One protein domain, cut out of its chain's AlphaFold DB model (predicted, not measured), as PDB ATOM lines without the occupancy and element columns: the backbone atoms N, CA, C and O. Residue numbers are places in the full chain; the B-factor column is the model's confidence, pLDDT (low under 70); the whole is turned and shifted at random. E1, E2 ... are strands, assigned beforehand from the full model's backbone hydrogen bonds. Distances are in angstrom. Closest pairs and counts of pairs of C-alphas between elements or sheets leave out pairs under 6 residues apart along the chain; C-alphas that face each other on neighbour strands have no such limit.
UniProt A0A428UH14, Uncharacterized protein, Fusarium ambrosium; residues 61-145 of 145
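Overview. This is residues 61 to 145 of the 145 residues of an uncharacterized protein of Fusarium ambrosium (UniProt A0A428UH14). A twisted sheet of four short strands, E2, E7, E4 and E5, has a two-strand ribbon, E3 and E6, beside its E5 end, and E1 lies on the E3 side of that ribbon. The loop of residues 82 to 95 reaches one end of the long axis. The printed part has 85 residues, no named helix and seven named strands, E1 to E7; under half of the residues are in these strands, and the class is all strand. Both sheets are antiparallel, the larger in the order E2, E7, E4, E5. The whole is compact, with a radius of gyration of the C-alphas of 12.8 A, and elongated, spanning 39 by 24 by 23 A.

Arrangement. E1, residues 65 to 71, pairs with no named strand, but is near E3, residues 96 to 102, with 13 pairs of C-alphas within 10 A. E2, residues 79 to 81, is an edge strand antiparallel to E7, residues 139 to 144; N 80 and O 140 are 2.8 A apart. E3 is antiparallel to E6, residues 129 to 131, with N 130 and O 97 at 2.8 A. E4, residues 107 to 111, is antiparallel to E7, with N 110 and O 141 at 2.7 A. E4 and E5, residues 122 to 124, form a hairpin, with N 124 and O 109 at 2.8 A. The closest C-alphas of E3 and E5, those of Val 99 and Val 124, are 7.7 A apart.

Along the chain. E1 begins at C-alpha 65 (-11.940, 32.439, -3.663) and measures 17.4 A. E3 measures 17.7 A, E4 13.2 A and E7 16.6 A. E7 ends at C-alpha 144 (-9.139, 42.762, -28.032).

Size, cuts and confidence. The C-alphas of Glu 90 and Leu 145, the two farthest apart, are 39.1 A apart. The printed part has no cut. The link from E2 to E3 is long. Mean pLDDT of the printed part is 70.8; residues 73 to 95, 113 to 120, 133 to 138 and 145 are under 70.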
ATOM      1  N   ASP A  61      -1.754  32.384  -3.014       78.12
ATOM      2  CA  ASP A  61      -1.636  31.038  -3.570       78.12
ATOM      3  C   ASP A  61      -2.863  30.655  -4.422       78.12
ATOM      4  O   ASP A  61      -2.965  29.512  -4.869       78.12
ATOM      5  N   CYS A  62      -3.812  31.578  -4.628       81.88
ATOM      6  CA  CYS A  62      -5.114  31.335  -5.254       81.88
ATOM      7  C   CYS A  62      -5.926  30.200  -4.590       81.88
ATOM      8  O   CYS A  62      -6.613  29.441  -5.279       81.88
ATOM      9  N   LYS A  63      -5.852  30.051  -3.260       82.00
ATOM     10  CA  LYS A  63      -6.554  28.974  -2.532       82.00
ATOM     11  C   LYS A  63      -7.961  29.375  -2.080       82.00
ATOM     12  O   LYS A  63      -8.865  28.540  -2.111       82.00
ATOM     13  N   LYS A  64      -8.163  30.626  -1.662       82.06
ATOM     14  CA  LYS A  64      -9.424  31.149  -1.123       82.06
ATOM     15  C   LYS A  64     -10.067  32.152  -2.081       82.06
ATOM     16  O   LYS A  64      -9.738  33.343  -2.077       82.06
ATOM     17  N   ALA A  65     -11.040  31.646  -2.836       83.19
ATOM     18  CA  ALA A  65     -11.940  32.439  -3.663       83.19
ATOM     19  C   ALA A  65     -12.869  33.296  -2.790       83.19
ATOM     20  O   ALA A  65     -13.488  32.786  -1.856       83.19
ATOM     21  N   ILE A  66     -12.965  34.586  -3.112       76.75
ATOM     22  CA  ILE A  66     -13.878  35.533  -2.460       76.75
ATOM     23  C   ILE A  66     -15.127  35.708  -3.318       76.75
ATOM     24  O   ILE A  66     -16.244  35.537  -2.841       76.75
ATOM     25  N   THR A  67     -14.932  36.036  -4.596       82.50
ATOM     26  CA  THR A  67     -16.024  36.330  -5.521       82.50
ATOM     27  C   THR A  67     -15.682  35.897  -6.942       82.50
ATOM     28  O   THR A  67     -14.510  35.808  -7.323       82.50
ATOM     29  N   LYS A  68     -16.725  35.618  -7.723       85.06
ATOM     30  CA  LYS A  68     -16.628  35.399  -9.165       85.06
ATOM     31  C   LYS A  68     -16.923  36.704  -9.880       85.06
ATOM     32  O   LYS A  68     -17.825  37.434  -9.484       85.06
ATOM     33  N   TRP A  69     -16.198  36.955 -10.956       80.19
ATOM     34  CA  TRP A  69     -16.382  38.133 -11.788       80.19
ATOM     35  C   TRP A  69     -16.404  37.737 -13.260       80.19
ATOM     36  O   TRP A  69     -15.870  36.702 -13.670       80.19
ATOM     37  N   THR A  70     -17.048  38.578 -14.054       81.94
ATOM     38  CA  THR A  70     -17.192  38.390 -15.493       81.94
ATOM     39  C   THR A  70     -17.033  39.731 -16.178       81.94
ATOM     40  O   THR A  70     -17.531  40.731 -15.665       81.94
ATOM     41  N   ILE A  71     -16.392  39.752 -17.342       76.12
ATOM     42  CA  ILE A  71     -16.368  40.935 -18.201       76.12
ATOM     43  C   ILE A  71     -17.064  40.602 -19.515       76.12
ATOM     44  O   ILE A  71     -16.739  39.612 -20.173       76.12
ATOM     45  N   ASP A  72     -18.050  41.422 -19.864       78.38
ATOM     46  CA  ASP A  72     -18.794  41.349 -21.113       78.38
ATOM     47  C   ASP A  72     -18.220  42.295 -22.180       78.38
ATOM     48  O   ASP A  72     -17.230  42.997 -21.965       78.38
ATOM     49  N   GLU A  73     -18.849  42.294 -23.352       69.56
ATOM     50  CA  GLU A  73     -18.462  43.151 -24.471       69.56
ATOM     51  C   GLU A  73     -18.577  44.645 -24.138       69.56
ATOM     52  O   GLU A  73     -17.742  45.420 -24.575       69.56
ATOM     53  N   ASN A  74     -19.516  45.090 -23.304       67.44
ATOM     54  CA  ASN A  74     -19.689  46.523 -23.022       67.44
ATOM     55  C   ASN A  74     -18.582  47.108 -22.133       67.44
ATOM     56  O   ASN A  74     -18.440  48.330 -22.026       67.44
ATOM     57  N   ALA A  75     -17.814  46.242 -21.476       63.38
ATOM     58  CA  ALA A  75     -16.646  46.602 -20.686       63.38
ATOM     59  C   ALA A  75     -15.313  46.300 -21.406       63.38
ATOM     60  O   ALA A  75     -14.258  46.385 -20.771       63.38
ATOM     61  N   HIS A  76     -15.341  46.004 -22.718       62.34
ATOM     62  CA  HIS A  76     -14.132  45.901 -23.543       62.34
ATOM     63  C   HIS A  76     -13.326  47.220 -23.509       62.34
ATOM     64  O   HIS A  76     -13.882  48.303 -23.329       62.34
ATOM     65  N   ASP A  77     -11.999  47.128 -23.637       61.75
ATOM     66  CA  ASP A  77     -11.047  48.257 -23.648       61.75
ATOM     67  C   ASP A  77     -11.034  49.154 -22.401       61.75
ATOM     68  O   ASP A  77     -10.528  50.280 -22.426       61.75
ATOM     69  N   ARG A  78     -11.550  48.662 -21.270       65.00
ATOM     70  CA  ARG A  78     -11.423  49.351 -19.984       65.00
ATOM     71  C   ARG A  78     -10.212  48.836 -19.222       65.00
ATOM     72  O   ARG A  78     -10.025  47.631 -19.042       65.00
ATOM     73  N   CYS A  79      -9.406  49.773 -18.735       67.44
ATOM     74  CA  CYS A  79      -8.459  49.471 -17.678       67.44
ATOM     75  C   CYS A  79      -9.242  49.380 -16.368       67.44
ATOM     76  O   CYS A  79      -9.860  50.356 -15.939       67.44
ATOM     77  N   VAL A  80      -9.256  48.192 -15.775       63.91
ATOM     78  CA  VAL A  80      -9.938  47.908 -14.518       63.91
ATOM     79  C   VAL A  80      -8.871  47.713 -13.456       63.91
ATOM     80  O   VAL A  80      -8.087  46.762 -13.477       63.91
ATOM     81  N   ILE A  81      -8.846  48.645 -12.515       62.28
ATOM     82  CA  ILE A  81      -8.108  48.474 -11.274       62.28
ATOM     83  C   ILE A  81      -9.087  47.797 -10.322       62.28
ATOM     84  O   ILE A  81     -10.139  48.353 -10.016       62.28
ATOM     85  N   PHE A  82      -8.782  46.564  -9.917       58.50
ATOM     86  CA  PHE A  82      -9.578  45.888  -8.897       58.50
ATOM     87  C   PHE A  82      -9.220  46.495  -7.539       58.50
ATOM     88  O   PHE A  82      -8.235  46.100  -6.920       58.50
ATOM     89  N   ASP A  83     -10.024  47.477  -7.140       53.72
ATOM     90  CA  ASP A  83      -9.934  48.251  -5.895       53.72
ATOM     91  C   ASP A  83     -11.217  48.094  -5.054       53.72
ATOM     92  O   ASP A  83     -11.658  49.003  -4.358       53.72
ATOM     93  N   GLU A  84     -11.918  46.966  -5.193       45.19
ATOM     94  CA  GLU A  84     -13.211  46.807  -4.527       45.19
ATOM     95  C   GLU A  84     -13.030  46.526  -3.027       45.19
ATOM     96  O   GLU A  84     -12.582  45.446  -2.622       45.19
ATOM     97  N   GLU A  85     -13.449  47.490  -2.200       46.09
ATOM     98  CA  GLU A  85     -13.872  47.258  -0.818       46.09
ATOM     99  C   GLU A  85     -15.076  46.298  -0.831       46.09
ATOM    100  O   GLU A  85     -16.235  46.700  -0.893       46.09
ATOM    101  N   LEU A  86     -14.810  44.990  -0.813       52.09
ATOM    102  CA  LEU A  86     -15.847  43.981  -0.605       52.09
ATOM    103  C   LEU A  86     -16.232  43.940   0.880       52.09
ATOM    104  O   LEU A  86     -15.504  43.371   1.697       52.09
ATOM    105  N   GLU A  87     -17.381  44.530   1.223       41.50
ATOM    106  CA  GLU A  87     -17.929  44.523   2.586       41.50
ATOM    107  C   GLU A  87     -17.913  43.110   3.204       41.50
ATOM    108  O   GLU A  87     -18.444  42.149   2.642       41.50
ATOM    109  N   GLY A  88     -17.327  42.990   4.401       43.84
ATOM    110  CA  GLY A  88     -17.358  41.762   5.208       43.84
ATOM    111  C   GLY A  88     -16.134  40.843   5.093       43.84
ATOM    112  O   GLY A  88     -16.160  39.741   5.644       43.84
ATOM    113  N   VAL A  89     -15.055  41.267   4.426       50.34
ATOM    114  CA  VAL A  89     -13.768  40.547   4.404       50.34
ATOM    115  C   VAL A  89     -12.748  41.312   5.253       50.34
ATOM    116  O   VAL A  89     -12.267  42.357   4.845       50.34
ATOM    117  N   GLU A  90     -12.403  40.795   6.437       46.88
ATOM    118  CA  GLU A  90     -11.576  41.502   7.443       46.88
ATOM    119  C   GLU A  90     -10.120  41.821   7.023       46.88
ATOM    120  O   GLU A  90      -9.426  42.519   7.752       46.88
ATOM    121  N   ASP A  91      -9.660  41.396   5.842       45.00
ATOM    122  CA  ASP A  91      -8.293  41.620   5.352       45.00
ATOM    123  C   ASP A  91      -8.297  42.001   3.858       45.00
ATOM    124  O   ASP A  91      -8.143  41.157   2.969       45.00
ATOM    125  N   TYR A  92      -8.478  43.292   3.577       50.59
ATOM    126  CA  TYR A  92      -8.521  43.889   2.236       50.59
ATOM    127  C   TYR A  92      -7.164  43.888   1.520       50.59
ATOM    128  O   TYR A  92      -6.496  44.906   1.369       50.59
ATOM    129  N   ALA A  93      -6.765  42.732   1.008       53.59
ATOM    130  CA  ALA A  93      -5.866  42.683  -0.131       53.59
ATOM    131  C   ALA A  93      -6.392  41.627  -1.095       53.59
ATOM    132  O   ALA A  93      -6.325  40.427  -0.811       53.59
ATOM    133  N   VAL A  94      -6.889  42.056  -2.255       59.53
ATOM    134  CA  VAL A  94      -6.994  41.166  -3.413       59.53
ATOM    135  C   VAL A  94      -5.565  40.798  -3.804       59.53
ATOM    136  O   VAL A  94      -4.891  41.481  -4.568       59.53
ATOM    137  N   LYS A  95      -5.051  39.730  -3.193       64.31
ATOM    138  CA  LYS A  95      -3.664  39.300  -3.384       64.31
ATOM    139  C   LYS A  95      -3.494  38.575  -4.703       64.31
ATOM    140  O   LYS A  95      -2.373  38.520  -5.199       64.31
ATOM    141  N   SER A  96      -4.558  38.002  -5.259       73.94
ATOM    142  CA  SER A  96      -4.472  37.338  -6.549       73.94
ATOM    143  C   SER A  96      -5.799  37.265  -7.297       73.94
ATOM    144  O   SER A  96      -6.887  37.292  -6.723       73.94
ATOM    145  N   LEU A  97      -5.687  37.135  -8.614       81.69
ATOM    146  CA  LEU A  97      -6.789  36.950  -9.545       81.69
ATOM    147  C   LEU A  97      -6.503  35.724 -10.405       81.69
ATOM    148  O   LEU A  97      -5.366  35.485 -10.814       81.69
ATOM    149  N   LYS A  98      -7.541  34.937 -10.680       84.75
ATOM    150  CA  LYS A  98      -7.452  33.783 -11.569       84.75
ATOM    151  C   LYS A  98      -8.392  33.970 -12.748       84.75
ATOM    152  O   LYS A  98      -9.575  34.235 -12.551       84.75
ATOM    153  N   VAL A  99      -7.869  33.794 -13.955       87.12
ATOM    154  CA  VAL A  99      -8.690  33.689 -15.166       87.12
ATOM    155  C   VAL A  99      -9.170  32.252 -15.271       87.12
ATOM    156  O   VAL A  99      -8.346  31.344 -15.293       87.12
ATOM    157  N   ASP A 100     -10.473  32.013 -15.333       85.75
ATOM    158  CA  ASP A 100     -11.015  30.654 -15.423       85.75
ATOM    159  C   ASP A 100     -11.348  30.274 -16.872       85.75
ATOM    160  O   ASP A 100     -11.075  29.142 -17.286       85.75
ATOM    161  N   ALA A 101     -11.854  31.225 -17.664       84.25
ATOM    162  CA  ALA A 101     -12.187  31.014 -19.069       84.25
ATOM    163  C   ALA A 101     -12.016  32.287 -19.903       84.25
ATOM    164  O   ALA A 101     -12.300  33.388 -19.437       84.25
ATOM    165  N   LEU A 102     -11.605  32.099 -21.159       83.12
ATOM    166  CA  LEU A 102     -11.580  33.117 -22.201       83.12
ATOM    167  C   LEU A 102     -12.450  32.619 -23.358       83.12
ATOM    168  O   LEU A 102     -12.164  31.574 -23.939       83.12
ATOM    169  N   ASN A 103     -13.514  33.353 -23.675       80.12
ATOM    170  CA  ASN A 103     -14.495  32.942 -24.684       80.12
ATOM    171  C   ASN A 103     -14.225  33.542 -26.073       80.12
ATOM    172  O   ASN A 103     -14.995  33.303 -27.002       80.12
ATOM    173  N   ASN A 104     -13.146  34.312 -26.220       75.38
ATOM    174  CA  ASN A 104     -12.762  34.973 -27.461       75.38
ATOM    175  C   ASN A 104     -11.234  34.954 -27.616       75.38
ATOM    176  O   ASN A 104     -10.517  35.438 -26.746       75.38
ATOM    177  N   ASP A 105     -10.736  34.407 -28.723       74.94
ATOM    178  CA  ASP A 105      -9.309  34.274 -29.037       74.94
ATOM    179  C   ASP A 105      -8.627  35.616 -29.338       74.94
ATOM    180  O   ASP A 105      -7.425  35.772 -29.094       74.94
ATOM    181  N   LYS A 106      -9.412  36.596 -29.793       77.31
ATOM    182  CA  LYS A 106      -8.977  37.967 -30.071       77.31
ATOM    183  C   LYS A 106      -8.812  38.810 -28.820       77.31
ATOM    184  O   LYS A 106      -8.015  39.741 -28.815       77.31
ATOM    185  N   CYS A 107      -9.540  38.478 -27.759       76.25
ATOM    186  CA  CYS A 107      -9.482  39.188 -26.489       76.25
ATOM    187  C   CYS A 107      -8.527  38.502 -25.513       76.25
ATOM    188  O   CYS A 107      -8.330  37.290 -25.538       76.25
ATOM    189  N   GLY A 108      -7.922  39.263 -24.612       78.62
ATOM    190  CA  GLY A 108      -7.117  38.716 -23.527       78.62
ATOM    191  C   GLY A 108      -7.153  39.619 -22.309       78.62
ATOM    192  O   GLY A 108      -7.335  40.827 -22.441       78.62
ATOM    193  N   LEU A 109      -6.962  39.028 -21.129       81.75
ATOM    194  CA  LEU A 109      -6.614  39.793 -19.939       81.75
ATOM    195  C   LEU A 109      -5.128  40.119 -19.999       81.75
ATOM    196  O   LEU A 109      -4.305  39.228 -20.198       81.75
ATOM    197  N   TRP A 110      -4.797  41.378 -19.791       83.25
ATOM    198  CA  TRP A 110      -3.441  41.880 -19.725       83.25
ATOM    199  C   TRP A 110      -3.186  42.435 -18.338       83.25
ATOM    200  O   TRP A 110      -4.027  43.134 -17.771       83.25
ATOM    201  N   VAL A 111      -2.027  42.099 -17.786       79.94
ATOM    202  CA  VAL A 111      -1.634  42.504 -16.438       79.94
ATOM    203  C   VAL A 111      -0.422  43.406 -16.512       79.94
ATOM    204  O   VAL A 111       0.549  43.110 -17.214       79.94
ATOM    205  N   TYR A 112      -0.473  44.479 -15.733       75.19
ATOM    206  CA  TYR A 112       0.618  45.431 -15.597       75.19
ATOM    207  C   TYR A 112       1.460  45.100 -14.357       75.19
ATOM    208  O   TYR A 112       0.986  44.524 -13.371       75.19
ATOM    209  N   SER A 113       2.757  45.396 -14.444       68.56
ATOM    210  CA  SER A 113       3.704  45.233 -13.333       68.56
ATOM    211  C   SER A 113       3.634  46.374 -12.321       68.56
ATOM    212  O   SER A 113       4.163  46.234 -11.225       68.56
ATOM    213  N   ASP A 114       3.017  47.487 -12.701       66.31
ATOM    214  CA  ASP A 114       2.841  48.688 -11.904       66.31
ATOM    215  C   ASP A 114       1.352  49.054 -11.780       66.31
ATOM    216  O   ASP A 114       0.457  48.395 -12.315       66.31
ATOM    217  N   HIS A 115       1.090  50.128 -11.039       65.44
ATOM    218  CA  HIS A 115      -0.243  50.689 -10.825       65.44
ATOM    219  C   HIS A 115      -0.774  51.494 -12.025       65.44
ATOM    220  O   HIS A 115      -1.633  52.357 -11.864       65.44
ATOM    221  N   GLY A 116      -0.268  51.254 -13.235       62.06
ATOM    222  CA  GLY A 116      -0.595  52.052 -14.409       62.06
ATOM    223  C   GLY A 116      -1.066  51.202 -15.577       62.06
ATOM    224  O   GLY A 116      -0.713  50.038 -15.715       62.06
ATOM    225  N   CYS A 117      -1.876  51.793 -16.449       68.50
ATOM    226  CA  CYS A 117      -2.308  51.170 -17.701       68.50
ATOM    227  C   CYS A 117      -1.271  51.463 -18.808       68.50
ATOM    228  O   CYS A 117      -1.594  52.053 -19.837       68.50
ATOM    229  N   HIS A 118       0.008  51.156 -18.559       68.19
ATOM    230  CA  HIS A 118       1.133  51.498 -19.443       68.19
ATOM    231  C   HIS A 118       1.504  50.358 -20.396       68.19
ATOM    232  O   HIS A 118       1.496  49.210 -19.992       68.19
ATOM    233  N   MET A 119       1.944  50.641 -21.627       59.78
ATOM    234  CA  MET A 119       2.162  49.662 -22.722       59.78
ATOM    235  C   MET A 119       3.151  48.480 -22.483       59.78
ATOM    236  O   MET A 119       3.515  47.795 -23.433       59.78
ATOM    237  N   ALA A 120       3.571  48.189 -21.251       66.62
ATOM    238  CA  ALA A 120       4.370  47.026 -20.853       66.62
ATOM    239  C   ALA A 120       3.535  45.843 -20.301       66.62
ATOM    240  O   ALA A 120       4.065  44.982 -19.594       66.62
ATOM    241  N   ALA A 121       2.230  45.792 -20.581       74.00
ATOM    242  CA  ALA A 121       1.362  44.704 -20.133       74.00
ATOM    243  C   ALA A 121       1.732  43.360 -20.784       74.00
ATOM    244  O   ALA A 121       2.184  43.318 -21.929       74.00
ATOM    245  N   HIS A 122       1.451  42.246 -20.103       81.62
ATOM    246  CA  HIS A 122       1.548  40.903 -20.691       81.62
ATOM    247  C   HIS A 122       0.203  40.173 -20.634       81.62
ATOM    248  O   HIS A 122      -0.548  40.329 -19.670       81.62
ATOM    249  N   ARG A 123      -0.094  39.376 -21.671       85.19
ATOM    250  CA  ARG A 123      -1.319  38.570 -21.754       85.19
ATOM    251  C   ARG A 123      -1.271  37.438 -20.731       85.19
ATOM    252  O   ARG A 123      -0.243  36.782 -20.568       85.19
ATOM    253  N   VAL A 124      -2.397  37.200 -20.073       84.94
ATOM    254  CA  VAL A 124      -2.596  36.128 -19.099       84.94
ATOM    255  C   VAL A 124      -3.391  35.003 -19.739       84.94
ATOM    256  O   VAL A 124      -4.485  35.219 -20.264       84.94
ATOM    257  N   GLU A 125      -2.853  33.791 -19.653       86.69
ATOM    258  CA  GLU A 125      -3.521  32.592 -20.151       86.69
ATOM    259  C   GLU A 125      -4.624  32.113 -19.192       86.69
ATOM    260  O   GLU A 125      -4.512  32.285 -17.970       86.69
ATOM    261  N   PRO A 126      -5.676  31.445 -19.696       86.44
ATOM    262  CA  PRO A 126      -6.676  30.817 -18.848       86.44
ATOM    263  C   PRO A 126      -6.062  29.847 -17.838       86.44
ATOM    264  O   PRO A 126      -5.063  29.178 -18.093       86.44
ATOM    265  N   LYS A 127      -6.714  29.740 -16.684       86.56
ATOM    266  CA  LYS A 127      -6.295  28.967 -15.507       86.56
ATOM    267  C   LYS A 127      -4.983  29.443 -14.874       86.56
ATOM    268  O   LYS A 127      -4.466  28.758 -13.994       86.56
ATOM    269  N   THR A 128      -4.491  30.622 -15.250       86.12
ATOM    270  CA  THR A 128      -3.325  31.250 -14.620       86.12
ATOM    271  C   THR A 128      -3.744  32.038 -13.384       86.12
ATOM    272  O   THR A 128      -4.703  32.810 -13.418       86.12
ATOM    273  N   CYS A 129      -3.005  31.836 -12.293       84.44
ATOM    274  CA  CYS A 129      -3.087  32.637 -11.078       84.44
ATOM    275  C   CYS A 129      -2.102  33.804 -11.183       84.44
ATOM    276  O   CYS A 129      -0.899  33.595 -11.339       84.44
ATOM    277  N   VAL A 130      -2.609  35.025 -11.092       81.69
ATOM    278  CA  VAL A 130      -1.814  36.249 -11.108       81.69
ATOM    279  C   VAL A 130      -1.807  36.825  -9.705       81.69
ATOM    280  O   VAL A 130      -2.857  37.150  -9.162       81.69
ATOM    281  N   VAL A 131      -0.620  36.965  -9.122       78.88
ATOM    282  CA  VAL A 131      -0.447  37.346  -7.715       78.88
ATOM    283  C   VAL A 131       0.114  38.756  -7.631       78.88
ATOM    284  O   VAL A 131       1.175  39.023  -8.198       78.88
ATOM    285  N   ALA A 132      -0.584  39.670  -6.962       71.19
ATOM    286  CA  ALA A 132      -0.091  41.007  -6.649       71.19
ATOM    287  C   ALA A 132       1.171  40.937  -5.779       71.19
ATOM    288  O   ALA A 132       1.366  40.002  -4.994       71.19
ATOM    289  N   ASP A 133       2.064  41.907  -5.953       65.44
ATOM    290  CA  ASP A 133       3.334  41.933  -5.241       65.44
ATOM    291  C   ASP A 133       3.155  42.282  -3.749       65.44
ATOM    292  O   ASP A 133       2.055  42.226  -3.183       65.44
ATOM    293  N   ARG A 134       4.264  42.581  -3.056       54.34
ATOM    294  CA  ARG A 134       4.265  42.736  -1.597       54.34
ATOM    295  C   ARG A 134       3.288  43.808  -1.094       54.34
ATOM    296  O   ARG A 134       2.877  43.695   0.060       54.34
ATOM    297  N   TRP A 135       2.907  44.751  -1.959       53.97
ATOM    298  CA  TRP A 135       2.099  45.924  -1.642       53.97
ATOM    299  C   TRP A 135       0.712  45.925  -2.287       53.97
ATOM    300  O   TRP A 135      -0.052  46.834  -2.008       53.97
ATOM    301  N   GLY A 136       0.342  44.856  -3.001       56.34
ATOM    302  CA  GLY A 136      -1.056  44.421  -3.090       56.34
ATOM    303  C   GLY A 136      -1.873  44.948  -4.262       56.34
ATOM    304  O   GLY A 136      -3.074  44.706  -4.283       56.34
ATOM    305  N   TRP A 137      -1.255  45.585  -5.256       58.81
ATOM    306  CA  TRP A 137      -2.001  46.170  -6.368       58.81
ATOM    307  C   TRP A 137      -1.520  45.652  -7.712       58.81
ATOM    308  O   TRP A 137      -0.324  45.490  -7.959       58.81
ATOM    309  N   ARG A 138      -2.478  45.405  -8.602       69.38
ATOM    310  CA  ARG A 138      -2.232  45.179 -10.022       69.38
ATOM    311  C   ARG A 138      -3.334  45.850 -10.815       69.38
ATOM    312  O   ARG A 138      -4.510  45.708 -10.489       69.38
ATOM    313  N   SER A 139      -2.937  46.532 -11.875       72.81
ATOM    314  CA  SER A 139      -3.864  46.964 -12.908       72.81
ATOM    315  C   SER A 139      -4.102  45.807 -13.870       72.81
ATOM    316  O   SER A 139      -3.182  45.048 -14.201       72.81
ATOM    317  N   TYR A 140      -5.339  45.689 -14.334       76.12
ATOM    318  CA  TYR A 140      -5.739  44.715 -15.333       76.12
ATOM    319  C   TYR A 140      -6.403  45.468 -16.483       76.12
ATOM    320  O   TYR A 140      -7.133  46.433 -16.274       76.12
ATOM    321  N   ALA A 141      -6.166  45.045 -17.713       76.44
ATOM    322  CA  ALA A 141      -6.907  45.546 -18.859       76.44
ATOM    323  C   ALA A 141      -7.370  44.373 -19.699       76.44
ATOM    324  O   ALA A 141      -6.641  43.398 -19.869       76.44
ATOM    325  N   ILE A 142      -8.567  44.480 -20.256       76.69
ATOM    326  CA  ILE A 142      -8.948  43.615 -21.363       76.69
ATOM    327  C   ILE A 142      -8.632  44.349 -22.646       76.69
ATOM    328  O   ILE A 142      -9.043  45.490 -22.830       76.69
ATOM    329  N   PHE A 143      -7.903  43.666 -23.517       74.12
ATOM    330  CA  PHE A 143      -7.585  44.169 -24.840       74.12
ATOM    331  C   PHE A 143      -7.982  43.129 -25.878       74.12
ATOM    332  O   PHE A 143      -7.661  41.944 -25.716       74.12
ATOM    333  N   CYS A 144      -8.684  43.579 -26.914       73.69
ATOM    334  CA  CYS A 144      -9.139  42.762 -28.032       73.69
ATOM    335  C   CYS A 144      -8.484  43.243 -29.334       73.69
ATOM    336  O   CYS A 144      -8.526  44.433 -29.632       73.69
ATOM    337  N   LEU A 145      -7.865  42.324 -30.083       67.56
ATOM    338  CA  LEU A 145      -7.166  42.578 -31.353       67.56
ATOM    339  C   LEU A 145      -8.029  42.298 -32.593       67.56
ATOM    340  O   LEU A 145      -8.786  41.301 -32.599       67.56
TER     341      LEU A 145